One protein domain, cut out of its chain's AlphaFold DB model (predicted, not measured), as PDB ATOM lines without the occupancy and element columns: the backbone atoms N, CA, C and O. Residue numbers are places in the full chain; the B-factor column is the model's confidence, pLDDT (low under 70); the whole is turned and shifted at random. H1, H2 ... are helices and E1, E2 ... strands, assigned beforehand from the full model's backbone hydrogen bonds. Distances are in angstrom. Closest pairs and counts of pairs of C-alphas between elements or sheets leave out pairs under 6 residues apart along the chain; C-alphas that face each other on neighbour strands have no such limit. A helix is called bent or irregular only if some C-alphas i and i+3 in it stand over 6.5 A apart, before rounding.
ATOM      1  N   ARG A  12     172.283 203.867 223.581       49.31
ATOM      2  CA  ARG A  12     173.136 204.989 223.182       49.31
ATOM      3  C   ARG A  12     172.426 205.739 222.067       49.31
ATOM      4  O   ARG A  12     172.143 205.159 221.026       49.31
ATOM      5  N   GLU A  13     172.118 207.004 222.317       43.50
ATOM      6  CA  GLU A  13     171.467 207.904 221.365       43.50
ATOM      7  C   GLU A  13     172.526 208.806 220.708       43.50
ATOM      8  O   GLU A  13     173.563 209.101 221.306       43.50
ATOM      9  N   VAL A  14     172.318 209.154 219.437       48.94
ATOM     10  CA  VAL A  14     173.416 209.351 218.471       48.94
ATOM     11  C   VAL A  14     173.047 210.437 217.451       48.94
ATOM     12  O   VAL A  14     171.864 210.660 217.203       48.94
ATOM     13  N   ALA A  15     174.033 211.095 216.833       50.81
ATOM     14  CA  ALA A  15     173.784 211.938 215.657       50.81
ATOM     15  C   ALA A  15     173.502 211.101 214.394       50.81
ATOM     16  O   ALA A  15     174.058 210.014 214.236       50.81
ATOM     17  N   MET A  16     172.685 211.644 213.488       57.56
ATOM     18  CA  MET A  16     172.088 210.922 212.357       57.56
ATOM     19  C   MET A  16     172.881 211.050 211.035       57.56
ATOM     20  O   MET A  16     173.544 212.066 210.809       57.56
ATOM     21  N   ASP A  17     172.764 210.061 210.142       59.22
ATOM     22  CA  ASP A  17     173.190 210.131 208.733       59.22
ATOM     23  C   ASP A  17     172.166 210.875 207.833       59.22
ATOM     24  O   ASP A  17     171.434 211.757 208.288       59.22
ATOM     25  N   LEU A  18     172.154 210.574 206.528       48.91
ATOM     26  CA  LEU A  18     171.202 211.131 205.559       48.91
ATOM     27  C   LEU A  18     169.789 210.534 205.667       48.91
ATOM     28  O   LEU A  18     168.830 211.226 205.324       48.91
ATOM     29  N   ASP A  19     169.680 209.295 206.142       52.53
ATOM     30  CA  ASP A  19     168.464 208.477 206.167       52.53
ATOM     31  C   ASP A  19     167.825 208.424 207.573       52.53
ATOM     32  O   ASP A  19     166.654 208.074 207.720       52.53
ATOM     33  N   GLY A  20     168.578 208.811 208.610       55.25
ATOM     34  CA  GLY A  20     168.154 208.828 210.012       55.25
ATOM     35  C   GLY A  20     168.866 207.810 210.914       55.25
ATOM     36  O   GLY A  20     168.356 207.513 211.993       55.25
ATOM     37  N   ASN A  21     170.012 207.259 210.505       54.16
ATOM     38  CA  ASN A  21     170.729 206.220 211.247       54.16
ATOM     39  C   ASN A  21     171.819 206.779 212.184       54.16
ATOM     40  O   ASN A  21     172.490 207.752 211.841       54.16
ATOM     41  N   PRO A  22     172.060 206.139 213.344       56.53
ATOM     42  CA  PRO A  22     173.066 206.551 214.326       56.53
ATOM     43  C   PRO A  22     174.530 206.413 213.838       56.53
ATOM     44  O   PRO A  22     175.043 205.299 213.767       56.53
ATOM     45  N   VAL A  23     175.246 207.530 213.615       74.25
ATOM     46  CA  VAL A  23     176.677 207.538 213.209       74.25
ATOM     47  C   VAL A  23     177.649 208.007 214.301       74.25
ATOM     48  O   VAL A  23     178.649 207.336 214.544       74.25
ATOM     49  N   LEU A  24     177.415 209.160 214.946       85.06
ATOM     50  CA  LEU A  24     178.347 209.747 215.931       85.06
ATOM     51  C   LEU A  24     177.781 209.672 217.354       85.06
ATOM     52  O   LEU A  24     176.818 210.372 217.676       85.06
ATOM     53  N   ALA A  25     178.397 208.850 218.204       87.81
ATOM     54  CA  ALA A  25     178.057 208.695 219.618       87.81
ATOM     55  C   ALA A  25     179.202 209.179 220.520       87.81
ATOM     56  O   ALA A  25     180.380 209.098 220.161       87.81
ATOM     57  N   VAL A  26     178.855 209.638 221.722       93.00
ATOM     58  CA  VAL A  26     179.811 210.052 222.758       93.00
ATOM     59  C   VAL A  26     179.462 209.423 224.099       93.00
ATOM     60  O   VAL A  26     178.294 209.192 224.404       93.00
ATOM     61  N   THR A  27     180.486 209.173 224.907       94.38
ATOM     62  CA  THR A  27     180.365 208.813 226.326       94.38
ATOM     63  C   THR A  27     181.486 209.489 227.104       94.38
ATOM     64  O   THR A  27     182.549 209.747 226.543       94.38
ATOM     65  N   ILE A  28     181.279 209.783 228.383       95.94
ATOM     66  CA  ILE A  28     182.280 210.406 229.255       95.94
ATOM     67  C   ILE A  28     182.564 209.444 230.414       95.94
ATOM     68  O   ILE A  28     182.021 209.650 231.496       95.94
ATOM     69  N   PRO A  29     183.347 208.363 230.230       92.81
ATOM     70  CA  PRO A  29     183.531 207.345 231.268       92.81
ATOM     71  C   PRO A  29     184.198 207.860 232.550       92.81
ATOM     72  O   PRO A  29     183.900 207.349 233.625       92.81
ATOM     73  N   GLU A  30     185.078 208.862 232.464       93.62
ATOM     74  CA  GLU A  30     185.858 209.347 233.608       93.62
ATOM     75  C   GLU A  30     186.233 210.840 233.498       93.62
ATOM     76  O   GLU A  30     185.934 211.524 232.513       93.62
ATOM     77  N   PHE A  31     186.896 211.364 234.532       93.62
ATOM     78  CA  PHE A  31     187.505 212.694 234.533       93.62
ATOM     79  C   PHE A  31     188.910 212.640 235.148       93.62
ATOM     80  O   PHE A  31     189.137 211.983 236.163       93.62
ATOM     81  N   THR A  32     189.849 213.378 234.565       92.12
ATOM     82  CA  THR A  32     191.211 213.537 235.079       92.12
ATOM     83  C   THR A  32     191.381 214.887 235.774       92.12
ATOM     84  O   THR A  32     190.662 215.858 235.520       92.12
ATOM     85  N   ARG A  33     192.338 214.946 236.703       89.19
ATOM     86  CA  ARG A  33     192.726 216.165 237.423       89.19
ATOM     87  C   ARG A  33     194.126 216.547 236.993       89.19
ATOM     88  O   ARG A  33     195.064 215.802 237.268       89.19
ATOM     89  N   VAL A  34     194.261 217.698 236.350       88.38
ATOM     90  CA  VAL A  34     195.566 218.267 236.026       88.38
ATOM     91  C   VAL A  34     195.874 219.308 237.091       88.38
ATOM     92  O   VAL A  34     195.166 220.305 237.225       88.38
ATOM     93  N   LYS A  35     196.916 219.033 237.876       83.00
ATOM     94  CA  LYS A  35     197.518 220.007 238.782       83.00
ATOM     95  C   LYS A  35     198.575 220.779 238.007       83.00
ATOM     96  O   LYS A  35     199.720 220.332 237.943       83.00
ATOM     97  N   ASP A  36     198.194 221.893 237.391       78.38
ATOM     98  CA  ASP A  36     199.195 222.858 236.940       78.38
ATOM     99  C   ASP A  36     199.596 223.759 238.119       78.38
ATOM    100  O   ASP A  36     198.865 223.879 239.105       78.38
ATOM    101  N   LYS A  37     200.762 224.401 238.038       77.12
ATOM    102  CA  LYS A  37     201.377 225.173 239.132       77.12
ATOM    103  C   LYS A  37     200.474 226.293 239.668       77.12
ATOM    104  O   LYS A  37     200.613 226.662 240.830       77.12
ATOM    105  N   ASN A  38     199.547 226.785 238.839       68.44
ATOM    106  CA  ASN A  38     198.634 227.885 239.158       68.44
ATOM    107  C   ASN A  38     197.137 227.487 239.165       68.44
ATOM    108  O   ASN A  38     196.328 228.225 239.727       68.44
ATOM    109  N   GLU A  39     196.736 226.346 238.582       75.62
ATOM    110  CA  GLU A  39     195.331 225.898 238.549       75.62
ATOM    111  C   GLU A  39     195.171 224.370 238.709       75.62
ATOM    112  O   GLU A  39     195.687 223.581 237.922       75.62
ATOM    113  N   ASP A  40     194.351 223.960 239.689       83.50
ATOM    114  CA  ASP A  40     193.702 222.638 239.733       83.50
ATOM    115  C   ASP A  40     192.515 222.654 238.743       83.50
ATOM    116  O   ASP A  40     191.423 223.127 239.088       83.50
ATOM    117  N   GLU A  41     192.697 222.139 237.522       89.44
ATOM    118  CA  GLU A  41     191.621 222.013 236.525       89.44
ATOM    119  C   GLU A  41     191.192 220.547 236.309       89.44
ATOM    120  O   GLU A  41     191.982 219.600 236.379       89.44
ATOM    121  N   VAL A  42     189.885 220.354 236.096       91.06
ATOM    122  CA  VAL A  42     189.247 219.050 235.881       91.06
ATOM    123  C   VAL A  42     188.886 218.915 234.407       91.06
ATOM    124  O   VAL A  42     188.118 219.726 233.881       91.06
ATOM    125  N   TYR A  43     189.411 217.873 233.769       93.56
ATOM    126  CA  TYR A  43     189.141 217.528 232.379       93.56
ATOM    127  C   TYR A  43     188.267 216.281 232.324       93.56
ATOM    128  O   TYR A  43     188.595 215.247 232.900       93.56
ATOM    129  N   PHE A  44     187.157 216.366 231.608       95.06
ATOM    130  CA  PHE A  44     186.297 215.232 231.311       95.06
ATOM    131  C   PHE A  44     186.872 214.477 230.113       95.06
ATOM    132  O   PHE A  44     187.283 215.095 229.126       95.06
ATOM    133  N   VAL A  45     186.936 213.151 230.224       94.69
ATOM    134  CA  VAL A  45     187.504 212.264 229.206       94.69
ATOM    135  C   VAL A  45     186.363 211.809 228.306       94.69
ATOM    136  O   VAL A  45     185.586 210.938 228.683       94.69
ATOM    137  N   ILE A  46     186.205 212.443 227.143       96.44
ATOM    138  CA  ILE A  46     185.130 212.148 226.192       96.44
ATOM    139  C   ILE A  46     185.617 211.060 225.236       96.44
ATOM    140  O   ILE A  46     186.486 211.303 224.402       96.44
ATOM    141  N   HIS A  47     185.040 209.868 225.327       91.94
ATOM    142  CA  HIS A  47     185.193 208.822 224.322       91.94
ATOM    143  C   HIS A  47     184.205 209.095 223.191       91.94
ATOM    144  O   HIS A  47     182.989 209.029 223.399       91.94
ATOM    145  N   VAL A  48     184.728 209.387 222.003       92.31
ATOM    146  CA  VAL A  48     183.942 209.613 220.788       92.31
ATOM    147  C   VAL A  48     184.044 208.374 219.903       92.31
ATOM    148  O   VAL A  48     185.126 207.810 219.730       92.31
ATOM    149  N   SER A  49     182.918 207.935 219.346       86.56
ATOM    150  CA  SER A  49     182.855 206.840 218.376       86.56
ATOM    151  C   SER A  49     182.033 207.255 217.164       86.56
ATOM    152  O   SER A  49     180.903 207.720 217.316       86.56
ATOM    153  N   PHE A  50     182.605 207.059 215.982       83.69
ATOM    154  CA  PHE A  50     182.032 207.394 214.687       83.69
ATOM    155  C   PHE A  50     181.962 206.104 213.860       83.69
ATOM    156  O   PHE A  50     182.988 205.502 213.534       83.69
ATOM    157  N   GLY A  51     180.742 205.633 213.602       80.75
ATOM    158  CA  GLY A  51     180.486 204.288 213.088       80.75
ATOM    159  C   GLY A  51     180.925 203.183 214.049       80.75
ATOM    160  O   GLY A  51     181.108 203.384 215.256       80.75
ATOM    161  N   THR A  52     181.131 201.989 213.505       74.00
ATOM    162  CA  THR A  52     181.633 200.839 214.265       74.00
ATOM    163  C   THR A  52     183.139 200.932 214.525       74.00
ATOM    164  O   THR A  52     183.594 200.557 215.617       74.00
ATOM    165  N   HIS A  53     183.904 201.452 213.557       70.75
ATOM    166  CA  HIS A  53     185.363 201.322 213.505       70.75
ATOM    167  C   HIS A  53     186.165 202.514 214.054       70.75
ATOM    168  O   HIS A  53     187.210 202.285 214.665       70.75
ATOM    169  N   GLN A  54     185.723 203.766 213.879       77.62
ATOM    170  CA  GLN A  54     186.524 204.934 214.277       77.62
ATOM    171  C   GLN A  54     186.211 205.356 215.716       77.62
ATOM    172  O   GLN A  54     185.056 205.599 216.068       77.62
ATOM    173  N   ARG A  55     187.235 205.432 216.577       84.12
ATOM    174  CA  ARG A  55     187.097 205.834 217.988       84.12
ATOM    175  C   ARG A  55     188.328 206.598 218.452       84.12
ATOM    176  O   ARG A  55     189.446 206.165 218.187       84.12
ATOM    177  N   TRP A  56     188.120 207.687 219.181       91.19
ATOM    178  CA  TRP A  56     189.189 208.488 219.780       91.19
ATOM    179  C   TRP A  56     188.733 209.091 221.115       91.19
ATOM    180  O   TRP A  56     187.584 208.928 221.535       91.19
ATOM    181  N   VAL A  57     189.661 209.744 221.813       91.06
ATOM    182  CA  VAL A  57     189.442 210.305 223.148       91.06
ATOM    183  C   VAL A  57     189.819 211.780 223.147       91.06
ATOM    184  O   VAL A  57     190.923 212.137 222.744       91.06
ATOM    185  N   VAL A  58     188.900 212.624 223.612       94.31
ATOM    186  CA  VAL A  58     189.035 214.083 223.662       94.31
ATOM    187  C   VAL A  58     188.970 214.531 225.116       94.31
ATOM    188  O   VAL A  58     188.042 214.174 225.842       94.31
ATOM    189  N   HIS A  59     189.923 215.350 225.552       94.56
ATOM    190  CA  HIS A  59     189.910 215.920 226.899       94.56
ATOM    191  C   HIS A  59     189.283 217.317 226.867       94.56
ATOM    192  O   HIS A  59     189.722 218.185 226.108       94.56
ATOM    193  N   ARG A  60     188.247 217.547 227.685       95.75
ATOM    194  CA  ARG A  60     187.550 218.843 227.755       95.75
ATOM    195  C   ARG A  60     187.313 219.309 229.180       95.75
ATOM    196  O   ARG A  60     186.690 218.611 229.974       95.75
ATOM    197  N   SER A  61     187.774 220.513 229.500       93.75
ATOM    198  CA  SER A  61     187.485 221.158 230.780       93.75
ATOM    199  C   SER A  61     186.100 221.807 230.778       93.75
ATOM    200  O   SER A  61     185.543 222.143 229.728       93.75
ATOM    201  N   TYR A  62     185.534 222.045 231.963       91.38
ATOM    202  CA  TYR A  62     184.232 222.709 232.071       91.38
ATOM    203  C   TYR A  62     184.219 224.123 231.452       91.38
ATOM    204  O   TYR A  62     183.193 224.537 230.907       91.38
ATOM    205  N   LYS A  63     185.352 224.849 231.472       91.12
ATOM    206  CA  LYS A  63     185.490 226.153 230.796       91.12
ATOM    207  C   LYS A  63     185.195 226.005 229.293       91.12
ATOM    208  O   LYS A  63     184.433 226.788 228.731       91.12
ATOM    209  N   GLN A  64     185.736 224.956 228.666       94.06
ATOM    210  CA  GLN A  64     185.562 224.668 227.237       94.06
ATOM    211  C   GLN A  64     184.128 224.234 226.899       94.06
ATOM    212  O   GLN A  64     183.582 224.704 225.904       94.06
ATOM    213  N   PHE A  65     183.488 223.413 227.740       94.25
ATOM    214  CA  PHE A  65     182.058 223.086 227.605       94.25
ATOM    215  C   PHE A  65     181.173 224.341 227.646       94.25
ATOM    216  O   PHE A  65     180.310 224.518 226.790       94.25
ATOM    217  N   SER A  66     181.419 225.244 228.602       92.50
ATOM    218  CA  SER A  66     180.665 226.498 228.711       92.50
ATOM    219  C   SER A  66     180.883 227.400 227.493       92.50
ATOM    220  O   SER A  66     179.926 227.980 226.986       92.50
ATOM    221  N   ALA A  67     182.116 227.493 226.985       93.00
ATOM    222  CA  ALA A  67     182.434 228.270 225.787       93.00
ATOM    223  C   ALA A  67     181.788 227.688 224.514       93.00
ATOM    224  O   ALA A  67     181.298 228.447 223.676       93.00
ATOM    225  N   PHE A  68     181.742 226.358 224.382       94.88
ATOM    226  CA  PHE A  68     181.016 225.666 223.314       94.88
ATOM    227  C   PHE A  68     179.514 225.961 223.374       94.88
ATOM    228  O   PHE A  68     178.939 226.384 222.372       94.88
ATOM    229  N   ASN A  69     178.897 225.852 224.555       93.31
ATOM    230  CA  ASN A  69     177.486 226.188 224.721       93.31
ATOM    231  C   ASN A  69     177.194 227.642 224.318       93.31
ATOM    232  O   ASN A  69     176.309 227.891 223.506       93.31
ATOM    233  N   THR A  70     178.005 228.598 224.784       92.69
ATOM    234  CA  THR A  70     177.859 230.014 224.417       92.69
ATOM    235  C   THR A  70     178.081 230.279 222.920       92.69
ATOM    236  O   THR A  70     177.459 231.192 222.376       92.69
ATOM    237  N   LYS A  71     178.917 229.498 222.213       92.12
ATOM    238  CA  LYS A  71     179.004 229.551 220.737       92.12
ATOM    239  C   LYS A  71     177.693 229.100 220.082       92.12
ATOM    240  O   LYS A  71     177.223 229.769 219.163       92.12
ATOM    241  N   CYS A  72     177.097 228.008 220.562       90.19
ATOM    242  CA  CYS A  72     175.820 227.501 220.059       90.19
ATOM    243  C   CYS A  72     174.658 228.467 220.347       90.19
ATOM    244  O   CYS A  72     173.947 228.845 219.418       90.19
ATOM    245  N   GLU A  73     174.496 228.936 221.588       91.56
ATOM    246  CA  GLU A  73     173.433 229.878 221.985       91.56
ATOM    247  C   GLU A  73     173.469 231.160 221.146       91.56
ATOM    248  O   GLU A  73     172.444 231.585 220.615       91.56
ATOM    249  N   LYS A  74     174.663 231.739 220.944       90.56
ATOM    250  CA  LYS A  74     174.863 232.932 220.103       90.56
ATOM    251  C   LYS A  74     174.518 232.718 218.626       90.56
ATOM    252  O   LYS A  74     174.359 233.706 217.912       90.56
ATOM    253  N   ARG A  75     174.452 231.470 218.143       87.50
ATOM    254  CA  ARG A  75     174.213 231.156 216.725       87.50
ATOM    255  C   ARG A  75     172.813 230.624 216.431       87.50
ATOM    256  O   ARG A  75     172.303 230.900 215.348       87.50
ATOM    257  N   PHE A  76     172.211 229.885 217.360       86.81
ATOM    258  CA  PHE A  76     170.913 229.223 217.170       86.81
ATOM    259  C   PHE A  76     169.804 229.777 218.072       86.81
ATOM    260  O   PHE A  76     168.635 229.493 217.829       86.81
ATOM    261  N   GLY A  77     170.153 230.595 219.071       88.44
ATOM    262  CA  GLY A  77     169.248 231.037 220.128       88.44
ATOM    263  C   GLY A  77     169.192 230.037 221.286       88.44
ATOM    264  O   GLY A  77     169.358 228.831 221.103       88.44
ATOM    265  N   SER A  78     168.941 230.537 222.496       86.94
ATOM    266  CA  SER A  78     168.872 229.729 223.725       86.94
ATOM    267  C   SER A  78     167.703 228.735 223.761       86.94
ATOM    268  O   SER A  78     167.727 227.808 224.557       86.94
ATOM    269  N   GLU A  79     166.690 228.909 222.908       83.25
ATOM    270  CA  GLU A  79     165.543 227.992 222.792       83.25
ATOM    271  C   GLU A  79     165.854 226.735 221.959       83.25
ATOM    272  O   GLU A  79     165.193 225.713 222.116       83.25
ATOM    273  N   ALA A  80     166.853 226.800 221.072       83.19
ATOM    274  CA  ALA A  80     167.227 225.703 220.174       83.19
ATOM    275  C   ALA A  80     168.392 224.844 220.697       83.19
ATOM    276  O   ALA A  80     168.669 223.787 220.132       83.19
ATOM    277  N   VAL A  81     169.092 225.288 221.742       88.88
ATOM    278  CA  VAL A  81     170.248 224.587 222.320       88.88
ATOM    279  C   VAL A  81     169.812 223.875 223.607       88.88
ATOM    280  O   VAL A  81     169.112 224.486 224.415       88.88
ATOM    281  N   PRO A  82     170.213 222.609 223.849       90.94
ATOM    282  CA  PRO A  82     169.925 221.924 225.106       90.94
ATOM    283  C   PRO A  82     170.389 222.733 226.318       90.94
ATOM    284  O   PRO A  82     171.472 223.316 226.297       90.94
ATOM    285  N   TYR A  83     169.613 222.719 227.403       88.50
ATOM    286  CA  TYR A  83     169.961 223.447 228.623       88.50
ATOM    287  C   TYR A  83     171.308 222.974 229.197       88.50
ATOM    288  O   TYR A  83     171.418 221.890 229.778       88.50
ATOM    289  N   PHE A  84     172.338 223.807 229.061       88.25
ATOM    290  CA  PHE A  84     173.632 223.560 229.677       88.25
ATOM    291  C   PHE A  84     173.529 223.726 231.190       88.25
ATOM    292  O   PHE A  84     173.093 224.761 231.699       88.25
ATOM    293  N   THR A  85     173.917 222.691 231.937       73.94
ATOM    294  CA  THR A  85     173.668 222.649 233.380       73.94
ATOM    295  C   THR A  85     174.468 223.738 234.091       73.94
ATOM    296  O   THR A  85     175.687 223.632 234.149       73.94
ATOM    297  N   GLY A  86     173.769 224.754 234.607       64.50
ATOM    298  CA  GLY A  86     174.287 226.107 234.839       64.50
ATOM    299  C   GLY A  86     175.440 226.338 235.832       64.50
ATOM    300  O   GLY A  86     176.304 225.494 236.080       64.50
ATOM    301  N   SER A  87     175.483 227.579 236.332       58.91
ATOM    302  CA  SER A  87     176.660 228.245 236.912       58.91
ATOM    303  C   SER A  87     177.529 227.375 237.829       58.91
ATOM    304  O   SER A  87     177.058 226.563 238.621       58.91
ATOM    305  N   ILE A  88     178.847 227.555 237.697       59.62
ATOM    306  CA  ILE A  88     179.870 226.827 238.455       59.62
ATOM    307  C   ILE A  88     179.689 227.110 239.956       59.62
ATOM    308  O   ILE A  88     179.943 228.239 240.379       59.62
ATOM    309  N   PRO A  89     179.320 226.120 240.794       59.53
ATOM    310  CA  PRO A  89     179.399 226.288 242.236       59.53
ATOM    311  C   PRO A  89     180.874 226.398 242.623       59.53
ATOM    312  O   PRO A  89     181.705 225.658 242.093       59.53
ATOM    313  N   PHE A  90     181.205 227.259 243.585       58.91
ATOM    314  CA  PHE A  90     182.593 227.538 243.995       58.91
ATOM    315  C   PHE A  90     183.411 226.267 244.327       58.91
ATOM    316  O   PHE A  90     184.623 226.229 244.146       58.91
ATOM    317  N   ASN A  91     182.735 225.186 244.735       66.75
ATOM    318  CA  ASN A  91     183.317 223.884 245.070       66.75
ATOM    319  C   ASN A  91     183.243 222.833 243.927       66.75
ATOM    320  O   ASN A  91     183.177 221.628 244.177       66.75
ATOM    321  N   TYR A  92     183.232 223.252 242.655       67.38
ATOM    322  CA  TYR A  92     183.236 222.335 241.497       67.38
ATOM    323  C   TYR A  92     184.472 221.419 241.439       67.38
ATOM    324  O   TYR A  92     184.425 220.353 240.829       67.38
ATOM    325  N   ARG A  93     185.567 221.817 242.104       73.31
ATOM    326  CA  ARG A  93     186.831 221.073 242.175       73.31
ATOM    327  C   ARG A  93     186.790 219.861 243.121       73.31
ATOM    328  O   ARG A  93     187.797 219.161 243.203       73.31
ATOM    329  N   SER A  94     185.680 219.524 243.793       83.62
ATOM    330  CA  SER A  94     185.582 218.260 244.557       83.62
ATOM    331  C   SER A  94     185.356 217.037 243.636       83.62
ATOM    332  O   SER A  94     184.730 217.189 242.581       83.62
ATOM    333  N   PRO A  95     185.853 215.825 243.972       83.25
ATOM    334  CA  PRO A  95     185.657 214.635 243.132       83.25
ATOM    335  C   PRO A  95     184.181 214.265 242.964       83.25
ATOM    336  O   PRO A  95     183.737 213.995 241.853       83.25
ATOM    337  N   GLU A  96     183.393 214.352 244.036       85.75
ATOM    338  CA  GLU A  96     181.950 214.098 243.983       85.75
ATOM    339  C   GLU A  96     181.210 215.059 243.051       85.75
ATOM    340  O   GLU A  96     180.314 214.642 242.321       85.75
ATOM    341  N   ASN A  97     181.564 216.350 243.072       86.19
ATOM    342  CA  ASN A  97     180.948 217.345 242.197       86.19
ATOM    343  C   ASN A  97     181.418 217.188 240.749       86.19
ATOM    344  O   ASN A  97     180.667 217.525 239.839       86.19
ATOM    345  N   SER A  98     182.619 216.639 240.535       88.00
ATOM    346  CA  SER A  98     183.104 216.244 239.209       88.00
ATOM    347  C   SER A  98     182.271 215.075 238.666       88.00
ATOM    348  O   SER A  98     181.735 215.178 237.569       88.00
ATOM    349  N   GLU A  99     182.042 214.020 239.457       88.56
ATOM    350  CA  GLU A  99     181.253 212.848 239.041       88.56
ATOM    351  C   GLU A  99     179.763 213.175 238.830       88.56
ATOM    352  O   GLU A  99     179.197 212.877 237.779       88.56
ATOM    353  N   LYS A 100     179.138 213.912 239.765       87.88
ATOM    354  CA  LYS A 100     177.755 214.426 239.631       87.88
ATOM    355  C   LYS A 100     177.571 215.343 238.407       87.88
ATOM    356  O   LYS A 100     176.439 215.588 237.988       87.88
ATOM    357  N   ARG A 101     178.667 215.880 237.855       88.38
ATOM    358  CA  ARG A 101     178.704 216.733 236.658       88.38
ATOM    359  C   ARG A 101     179.076 215.954 235.391       88.38
ATOM    360  O   ARG A 101     178.555 216.301 234.340       88.38
ATOM    361  N   ARG A 102     179.867 214.877 235.486       92.50
ATOM    362  CA  ARG A 102     180.240 213.976 234.378       92.50
ATOM    363  C   ARG A 102     179.002 213.477 233.626       92.50
ATOM    364  O   ARG A 102     178.852 213.785 232.450       92.50
ATOM    365  N   GLY A 103     178.067 212.836 234.333       89.88
ATOM    366  CA  GLY A 103     176.816 212.341 233.739       89.88
ATOM    367  C   GLY A 103     175.916 213.444 233.158       89.88
ATOM    368  O   GLY A 103     175.247 213.225 232.156       89.88
ATOM    369  N   LYS A 104     175.949 214.659 233.725       92.25
ATOM    370  CA  LYS A 104     175.193 215.818 233.215       92.25
ATOM    371  C   LYS A 104     175.793 216.424 231.945       92.25
ATOM    372  O   LYS A 104     175.059 216.914 231.095       92.25
ATOM    373  N   LEU A 105     177.119 216.397 231.808       94.06
ATOM    374  CA  LEU A 105     177.810 216.797 230.578       94.06
ATOM    375  C   LEU A 105     177.644 215.740 229.477       94.06
ATOM    376  O   LEU A 105     177.508 216.093 228.311       94.06
ATOM    377  N   GLU A 106     177.611 214.463 229.854       93.81
ATOM    378  CA  GLU A 106     177.313 213.330 228.973       93.81
ATOM    379  C   GLU A 106     175.878 213.428 228.419       93.81
ATOM    380  O   GLU A 106     175.691 213.454 227.204       93.81
ATOM    381  N   GLU A 107     174.883 213.628 229.292       92.38
ATOM    382  CA  GLU A 107     173.485 213.910 228.931       92.38
ATOM    383  C   GLU A 107     173.347 215.161 228.042       92.38
ATOM    384  O   GLU A 107     172.654 215.128 227.023       92.38
ATOM    385  N   TYR A 108     174.037 216.257 228.383       94.25
ATOM    386  CA  TYR A 108     174.059 217.477 227.571       94.25
ATOM    387  C   TYR A 108     174.587 217.212 226.154       94.25
ATOM    388  O   TYR A 108     173.924 217.593 225.190       94.25
ATOM    389  N   LEU A 109     175.731 216.530 225.998       93.25
ATOM    390  CA  LEU A 109     176.272 216.232 224.666       93.25
ATOM    391  C   LEU A 109     175.368 215.287 223.876       93.25
ATOM    392  O   LEU A 109     175.143 215.536 222.696       93.25
ATOM    393  N   VAL A 110     174.809 214.248 224.501       91.12
ATOM    394  CA  VAL A 110     173.845 213.353 223.842       91.12
ATOM    395  C   VAL A 110     172.631 214.144 223.340       91.12
ATOM    396  O   VAL A 110     172.214 213.975 222.195       91.12
ATOM    397  N   ASN A 111     172.107 215.081 224.134       90.56
ATOM    398  CA  ASN A 111     171.007 215.943 223.703       90.56
ATOM    399  C   ASN A 111     171.421 216.950 222.611       90.56
ATOM    400  O   ASN A 111     170.620 217.220 221.716       90.56
ATOM    401  N   VAL A 112     172.666 217.441 222.600       91.12
ATOM    402  CA  VAL A 112     173.203 218.233 221.474       91.12
ATOM    403  C   VAL A 112     173.265 217.383 220.202       91.12
ATOM    404  O   VAL A 112     172.818 217.839 219.150       91.12
ATOM    405  N   LEU A 113     173.753 216.139 220.289       88.06
ATOM    406  CA  LEU A 113     173.860 215.215 219.153       88.06
ATOM    407  C   LEU A 113     172.493 214.818 218.564       88.06
ATOM    408  O   LEU A 113     172.409 214.614 217.354       88.06
ATOM    409  N   LYS A 114     171.427 214.808 219.376       85.06
ATOM    410  CA  LYS A 114     170.032 214.672 218.913       85.06
ATOM    411  C   LYS A 114     169.485 215.928 218.231       85.06
ATOM    412  O   LYS A 114     168.735 215.812 217.269       85.06
ATOM    413  N   GLN A 115     169.775 217.117 218.769       85.12
ATOM    414  CA  GLN A 115     169.084 218.357 218.378       85.12
ATOM    415  C   GLN A 115     169.753 219.119 217.228       85.12
ATOM    416  O   GLN A 115     169.053 219.802 216.479       85.12
ATOM    417  N   TRP A 116     171.068 218.983 217.023       83.75
ATOM    418  CA  TRP A 116     171.760 219.726 215.960       83.75
ATOM    419  C   TRP A 116     171.243 219.498 214.520       83.75
ATOM    420  O   TRP A 116     171.348 220.448 213.745       83.75
ATOM    421  N   PRO A 117     170.637 218.355 214.113       78.88
ATOM    422  CA  PRO A 117     170.061 218.226 212.769       78.88
ATOM    423  C   PRO A 117     168.861 219.162 212.542       78.88
ATOM    424  O   PRO A 117     168.553 219.502 211.402       78.88
ATOM    425  N   ALA A 118     168.196 219.597 213.620       76.69
ATOM    426  CA  ALA A 118     167.110 220.574 213.586       76.69
ATOM    427  C   ALA A 118     167.601 222.035 213.681       76.69
ATOM    428  O   ALA A 118     166.823 222.962 213.432       76.69
ATOM    429  N   TRP A 119     168.880 222.274 214.003       80.81
ATOM    430  CA  TRP A 119     169.472 223.612 213.952       80.81
ATOM    431  C   TRP A 119     169.531 224.072 212.494       80.81
ATOM    432  O   TRP A 119     170.303 223.540 211.697       80.81
ATOM    433  N   ARG A 120     168.695 225.058 212.133       62.94
ATOM    434  CA  ARG A 120     168.541 225.524 210.743       62.94
ATOM    435  C   ARG A 120     169.916 225.841 210.129       62.94
ATOM    436  O   ARG A 120     170.566 226.788 210.584       62.94
ATOM    437  N   PRO A 121     170.368 225.097 209.103       56.75
ATOM    438  CA  PRO A 121     171.736 225.210 208.628       56.75
ATOM    439  C   PRO A 121     171.943 226.557 207.936       56.75
ATOM    440  O   PRO A 121     171.401 226.810 206.859       56.75
ATOM    441  N   THR A 122     172.780 227.421 208.517       56.94
ATOM    442  CA  THR A 122     173.376 228.495 207.715       56.94
ATOM    443  C   THR A 122     174.342 227.856 206.719       56.94
ATOM    444  O   THR A 122     175.103 226.957 207.089       56.94
ATOM    445  N   LYS A 123     174.312 228.305 205.456       57.00
ATOM    446  CA  LYS A 123     175.196 227.785 204.399       57.00
ATOM    447  C   LYS A 123     176.658 227.776 204.881       57.00
ATOM    448  O   LYS A 123     177.116 228.761 205.452       57.00
ATOM    449  N   GLY A 124     177.357 226.662 204.659       58.59
ATOM    450  CA  GLY A 124     178.771 226.483 205.020       58.59
ATOM    451  C   GLY A 124     179.070 225.931 206.425       58.59
ATOM    452  O   GLY A 124     180.236 225.693 206.715       58.59
ATOM    453  N   LEU A 125     178.073 225.695 207.293       63.31
ATOM    454  CA  LEU A 125     178.308 225.178 208.661       63.31
ATOM    455  C   LEU A 125     178.028 223.677 208.868       63.31
ATOM    456  O   LEU A 125     178.280 223.154 209.956       63.31
ATOM    457  N   VAL A 126     177.543 222.975 207.841       68.31
ATOM    458  CA  VAL A 126     177.390 221.511 207.845       68.31
ATOM    459  C   VAL A 126     178.400 220.914 206.878       68.31
ATOM    460  O   VAL A 126     178.439 221.284 205.706       68.31
ATOM    461  N   VAL A 127     179.199 219.986 207.383       71.06
ATOM    462  CA  VAL A 127     180.278 219.315 206.665       71.06
ATOM    463  C   VAL A 127     179.847 217.894 206.309       71.06
ATOM    464  O   VAL A 127     179.268 217.203 207.147       71.06
ATOM    465  N   LYS A 128     180.131 217.467 205.072       71.56
ATOM    466  CA  LYS A 128     180.049 216.062 204.651       71.56
ATOM    467  C   LYS A 128     181.331 215.337 205.068       71.56
ATOM    468  O   LYS A 128     182.426 215.841 204.833       71.56
ATOM    469  N   MET A 129     181.195 214.142 205.623       71.25
ATOM    470  CA  MET A 129     182.285 213.192 205.846       71.25
ATOM    471  C   MET A 129     181.926 211.850 205.196       71.25
ATOM    472  O   MET A 129     180.745 211.493 205.203       71.25
ATOM    473  N   PRO A 130     182.893 211.092 204.647       72.31
ATOM    474  CA  PRO A 130     182.636 209.734 204.167       72.31
ATOM    475  C   PRO A 130     182.135 208.849 205.318       72.31
ATOM    476  O   PRO A 130     182.536 209.057 206.468       72.31
ATOM    477  N   HIS A 131     181.263 207.874 205.036       74.50
ATOM    478  CA  HIS A 131     180.754 206.999 206.093       74.50
ATOM    479  C   HIS A 131     181.913 206.234 206.772       74.50
ATOM    480  O   HIS A 131     182.708 205.595 206.076       74.50
ATOM    481  N   PRO A 132     182.030 206.258 208.115       68.12
ATOM    482  CA  PRO A 132     183.165 205.665 208.837       68.12
ATOM    483  C   PRO A 132     183.334 204.161 208.617       68.12
ATOM    484  O   PRO A 132     184.452 203.656 208.705       68.12
ATOM    485  N   ASP A 133     182.239 203.465 208.310       76.00
ATOM    486  CA  ASP A 133     182.218 202.027 208.024       76.00
ATOM    487  C   ASP A 133     182.386 201.703 206.523       76.00
ATOM    488  O   ASP A 133     182.121 200.586 206.092       76.00
ATOM    489  N   GLY A 134     182.816 202.675 205.706       67.38
ATOM    490  CA  GLY A 134     183.189 202.462 204.301       67.38
ATOM    491  C   GLY A 134     182.025 202.214 203.336       67.38
ATOM    492  O   GLY A 134     182.258 201.780 202.210       67.38
ATOM    493  N   VAL A 135     180.786 202.480 203.760       70.88
ATOM    494  CA  VAL A 135     179.592 202.376 202.909       70.88
ATOM    495  C   VAL A 135     179.688 203.429 201.792       70.88
ATOM    496  O   VAL A 135     179.760 204.619 202.114       70.88
ATOM    497  N   PRO A 136     179.718 203.039 200.502       56.72
ATOM    498  CA  PRO A 136     179.714 204.001 199.404       56.72
ATOM    499  C   PRO A 136     178.407 204.804 199.389       56.72
ATOM    500  O   PRO A 136     177.381 204.361 199.900       56.72
ATOM    501  N   ASP A 137     178.466 206.005 198.815       62.44
ATOM    502  CA  ASP A 137     177.366 206.971 198.652       62.44
ATOM    503  C   ASP A 137     176.726 207.536 199.941       62.44
ATOM    504  O   ASP A 137     176.131 208.617 199.900       62.44
ATOM    505  N   GLN A 138     176.918 206.917 201.111       68.69
ATOM    506  CA  GLN A 138     176.541 207.518 202.392       68.69
ATOM    507  C   GLN A 138     177.598 208.525 202.877       68.69
ATOM    508  O   GLN A 138     178.776 208.212 203.066       68.69
ATOM    509  N   ALA A 139     177.153 209.758 203.129       69.19
ATOM    510  CA  ALA A 139     177.971 210.828 203.691       69.19
ATOM    511  C   ALA A 139     177.353 211.346 204.994       69.19
ATOM    512  O   ALA A 139     176.285 211.966 204.988       69.19
ATOM    513  N   ALA A 140     178.039 211.126 206.114       73.69
ATOM    514  CA  ALA A 140     177.624 211.661 207.402       73.69
ATOM    515  C   ALA A 140     177.692 213.194 207.378       73.69
ATOM    516  O   ALA A 140     178.655 213.785 206.880       73.69
ATOM    517  N   LYS A 141     176.673 213.849 207.936       76.69
ATOM    518  CA  LYS A 141     176.667 215.298 208.151       76.69
ATOM    519  C   LYS A 141     177.129 215.580 209.577       76.69
ATOM    520  O   LYS A 141     176.631 214.959 210.509       76.69
ATOM    521  N   VAL A 142     178.039 216.533 209.757       79.75
ATOM    522  CA  VAL A 142     178.470 217.001 211.085       79.75
ATOM    523  C   VAL A 142     178.544 218.527 211.095       79.75
ATOM    524  O   VAL A 142     178.977 219.151 210.125       79.75
ATOM    525  N   HIS A 143     178.102 219.153 212.185       84.31
ATOM    526  CA  HIS A 143     178.163 220.606 212.337       84.31
ATOM    527  C   HIS A 143     179.584 221.085 212.692       84.31
ATOM    528  O   HIS A 143     180.236 220.488 213.547       84.31
ATOM    529  N   VAL A 144     180.056 222.202 212.121       84.31
ATOM    530  CA  VAL A 144     181.442 222.696 212.312       84.31
ATOM    531  C   VAL A 144     181.832 222.878 213.788       84.31
ATOM    532  O   VAL A 144     182.934 222.502 214.179       84.31
ATOM    533  N   PHE A 145     180.930 223.378 214.641       87.12
ATOM    534  CA  PHE A 145     181.199 223.482 216.088       87.12
ATOM    535  C   PHE A 145     181.409 222.121 216.777       87.12
ATOM    536  O   PHE A 145     182.151 222.056 217.753       87.12
ATOM    537  N   LEU A 146     180.787 221.041 216.287       87.94
ATOM    538  CA  LEU A 146     181.023 219.687 216.797       87.94
ATOM    539  C   LEU A 146     182.367 219.139 216.307       87.94
ATOM    540  O   LEU A 146     183.056 218.501 217.095       87.94
ATOM    541  N   LEU A 147     182.784 219.451 215.071       86.56
ATOM    542  CA  LEU A 147     184.136 219.128 214.590       86.56
ATOM    543  C   LEU A 147     185.210 219.783 215.472       86.56
ATOM    544  O   LEU A 147     186.134 219.115 215.925       86.56
ATOM    545  N   GLU A 148     185.055 221.081 215.756       89.19
ATOM    546  CA  GLU A 148     185.964 221.842 216.622       89.19
ATOM    547  C   GLU A 148     185.961 221.304 218.064       89.19
ATOM    548  O   GLU A 148     187.016 221.079 218.659       89.19
ATOM    549  N   PHE A 149     184.781 221.069 218.644       93.50
ATOM    550  CA  PHE A 149     184.684 220.640 220.038       93.50
ATOM    551  C   PHE A 149     185.150 219.197 220.259       93.50
ATOM    552  O   PHE A 149     185.751 218.927 221.299       93.50
ATOM    553  N   LEU A 150     184.919 218.292 219.304       92.19
ATOM    554  CA  LEU A 150     185.248 216.866 219.406       92.19
ATOM    555  C   LEU A 150     186.555 216.477 218.691       92.19
ATOM    556  O   LEU A 150     186.815 215.285 218.562       92.19
ATOM    557  N   GLU A 151     187.367 217.438 218.235       88.69
ATOM    558  CA  GLU A 151     188.658 217.179 217.560       88.69
ATOM    559  C   GLU A 151     188.543 216.188 216.383       88.69
ATOM    560  O   GLU A 151     189.427 215.369 216.140       88.69
ATOM    561  N   ILE A 152     187.438 216.267 215.634       82.62
ATOM    562  CA  ILE A 152     187.242 215.450 214.432       82.62
ATOM    563  C   ILE A 152     188.218 215.939 213.360       82.62
ATOM    564  O   ILE A 152     188.230 217.127 213.021       82.62
ATOM    565  N   ASP A 153     189.032 215.022 212.834       72.81
ATOM    566  CA  ASP A 153     190.102 215.356 211.897       72.81
ATOM    567  C   ASP A 153     189.559 216.025 210.625       72.81
ATOM    568  O   ASP A 153     188.749 215.468 209.881       72.81
ATOM    569  N   LYS A 154     190.061 217.233 210.355       65.88
ATOM    570  CA  LYS A 154     189.725 218.019 209.166       65.88
ATOM    571  C   LYS A 154     190.268 217.384 207.884       65.88
ATOM    572  O   LYS A 154     189.745 217.683 206.819       65.88
ATOM    573  N   ASN A 155     191.262 216.500 207.964       57.03
ATOM    574  CA  ASN A 155     191.798 215.792 206.797       57.03
ATOM    575  C   ASN A 155     190.922 214.594 206.381       57.03
ATOM    576  O   ASN A 155     190.961 214.178 205.225       57.03
ATOM    577  N   ALA A 156     190.067 214.090 207.280       53.81
ATOM    578  CA  ALA A 156     189.003 213.137 206.948       53.81
ATOM    579  C   ALA A 156     187.776 213.810 206.292       53.81
ATOM    580  O   ALA A 156     186.840 213.129 205.865       53.81
ATOM    581  N   VAL A 157     187.756 215.145 206.204       52.03
ATOM    582  CA  VAL A 157     186.683 215.899 205.555       52.03
ATOM    583  C   VAL A 157     186.933 215.979 204.052       52.03
ATOM    584  O   VAL A 157     187.773 216.744 203.579       52.03
TER     585      VAL A 157
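AT A GLANCE: This is residues 12 to 157 of the 683 residues of the protein "Hypothetical protein" of Neobodo designis (UniProt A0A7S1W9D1). A long, strongly twisted ribbon of three strands, E1, E2 and E3, has the long helix H2 packed along E1, while a small strand hairpin, E4 and E5, forms one end of the longest axis. H1 leaves the ribbon straight after E3, and the short H3 packs on H1. The printed part has 146 residues with three named helices and five named strands, in the order E1 E2 E3 H1 H2 E4 E5 H3, and the class is mixed, helices and strands. The larger sheet, order E1 - E2 - E3, is a meander, each strand the antiparallel neighbour of the one before, and with H2 on one face it makes two layers; E4 - E5 is antiparallel too. The whole is compact, with a radius of gyration of the C-alphas of 15.9 A and spans of 49 by 33 by 26 A.

HOW THE PARTS SIT: Residues 15 to 16 pair, antiparallel, with residues 22 to 24 of E1, residues 22 to 35, which bends by 53 degrees at residue 30. E1 and E2, residues 40 to 50, form a hairpin, with N 27 and O 47 2.9 A apart, within hydrogen-bond range. E2 and E3, residues 54 to 61, form another, with N 46 and O 58 at 2.8 A. H1, residues 62 to 76, only grazes this sheet with residues 62 to 65; the closest C-alphas of E2 and H1, those of Tyr 43 and Tyr 62, are 7.1 A apart. H2, residues 95 to 118, is on the sheet over E1 at a height over the sheet of 8.7 A, and runs along the strands at 28 degrees to E1 on the local plane, only just short of slantwise. Its closest C-alphas to E1 are those of Glu 106 and Ile 28, 5.8 A. H1 and H2 are near each other, with 12 pairs of C-alphas within 10 A. E4, residues 126 to 130, and E5, residues 139 to 143, form a hairpin, with N 129 and O 140 at 2.9 A. H3, residues 144 to 149, touches residues 68 to 72 of H1 alone, at a shallow tilt of 12 degrees, opposite ways; the closest C-alphas, of Phe 68 and Phe 149, are 7.0 A apart. H2 and H3 are apart. Every O i to N i+4 pair is within hydrogen-bond range in H1 and H3, and 16 of 20 in H2.

IN THESE COORDINATES: E1 begins at C-alpha 22 (173.066, 206.551, 214.326) and is 37.1 A long; E2 measures 31.6 A, E3 23.2 A and H1 21.0 A. H2 measures 35.4 A from C-alpha 95 (185.657, 214.635, 243.132) and is irregular, with C-alphas 114 and 117 7.1 A apart. E4 measures 13.4 A, E5 13.1 A, and H3 8.6 A, ending at C-alpha 149 (184.684, 220.640, 220.038).

THE WHOLE: The two C-alphas farthest apart, of Phe 90 and Pro 136, are 50.5 A apart. The printed part has no cut; the link from H1 to H2, residues 77 to 94, is long. The mean pLDDT of the printed part is 79.9, with 36 residues under 70, among them residues 12 to 22, 86 to 92 and 120 to 126.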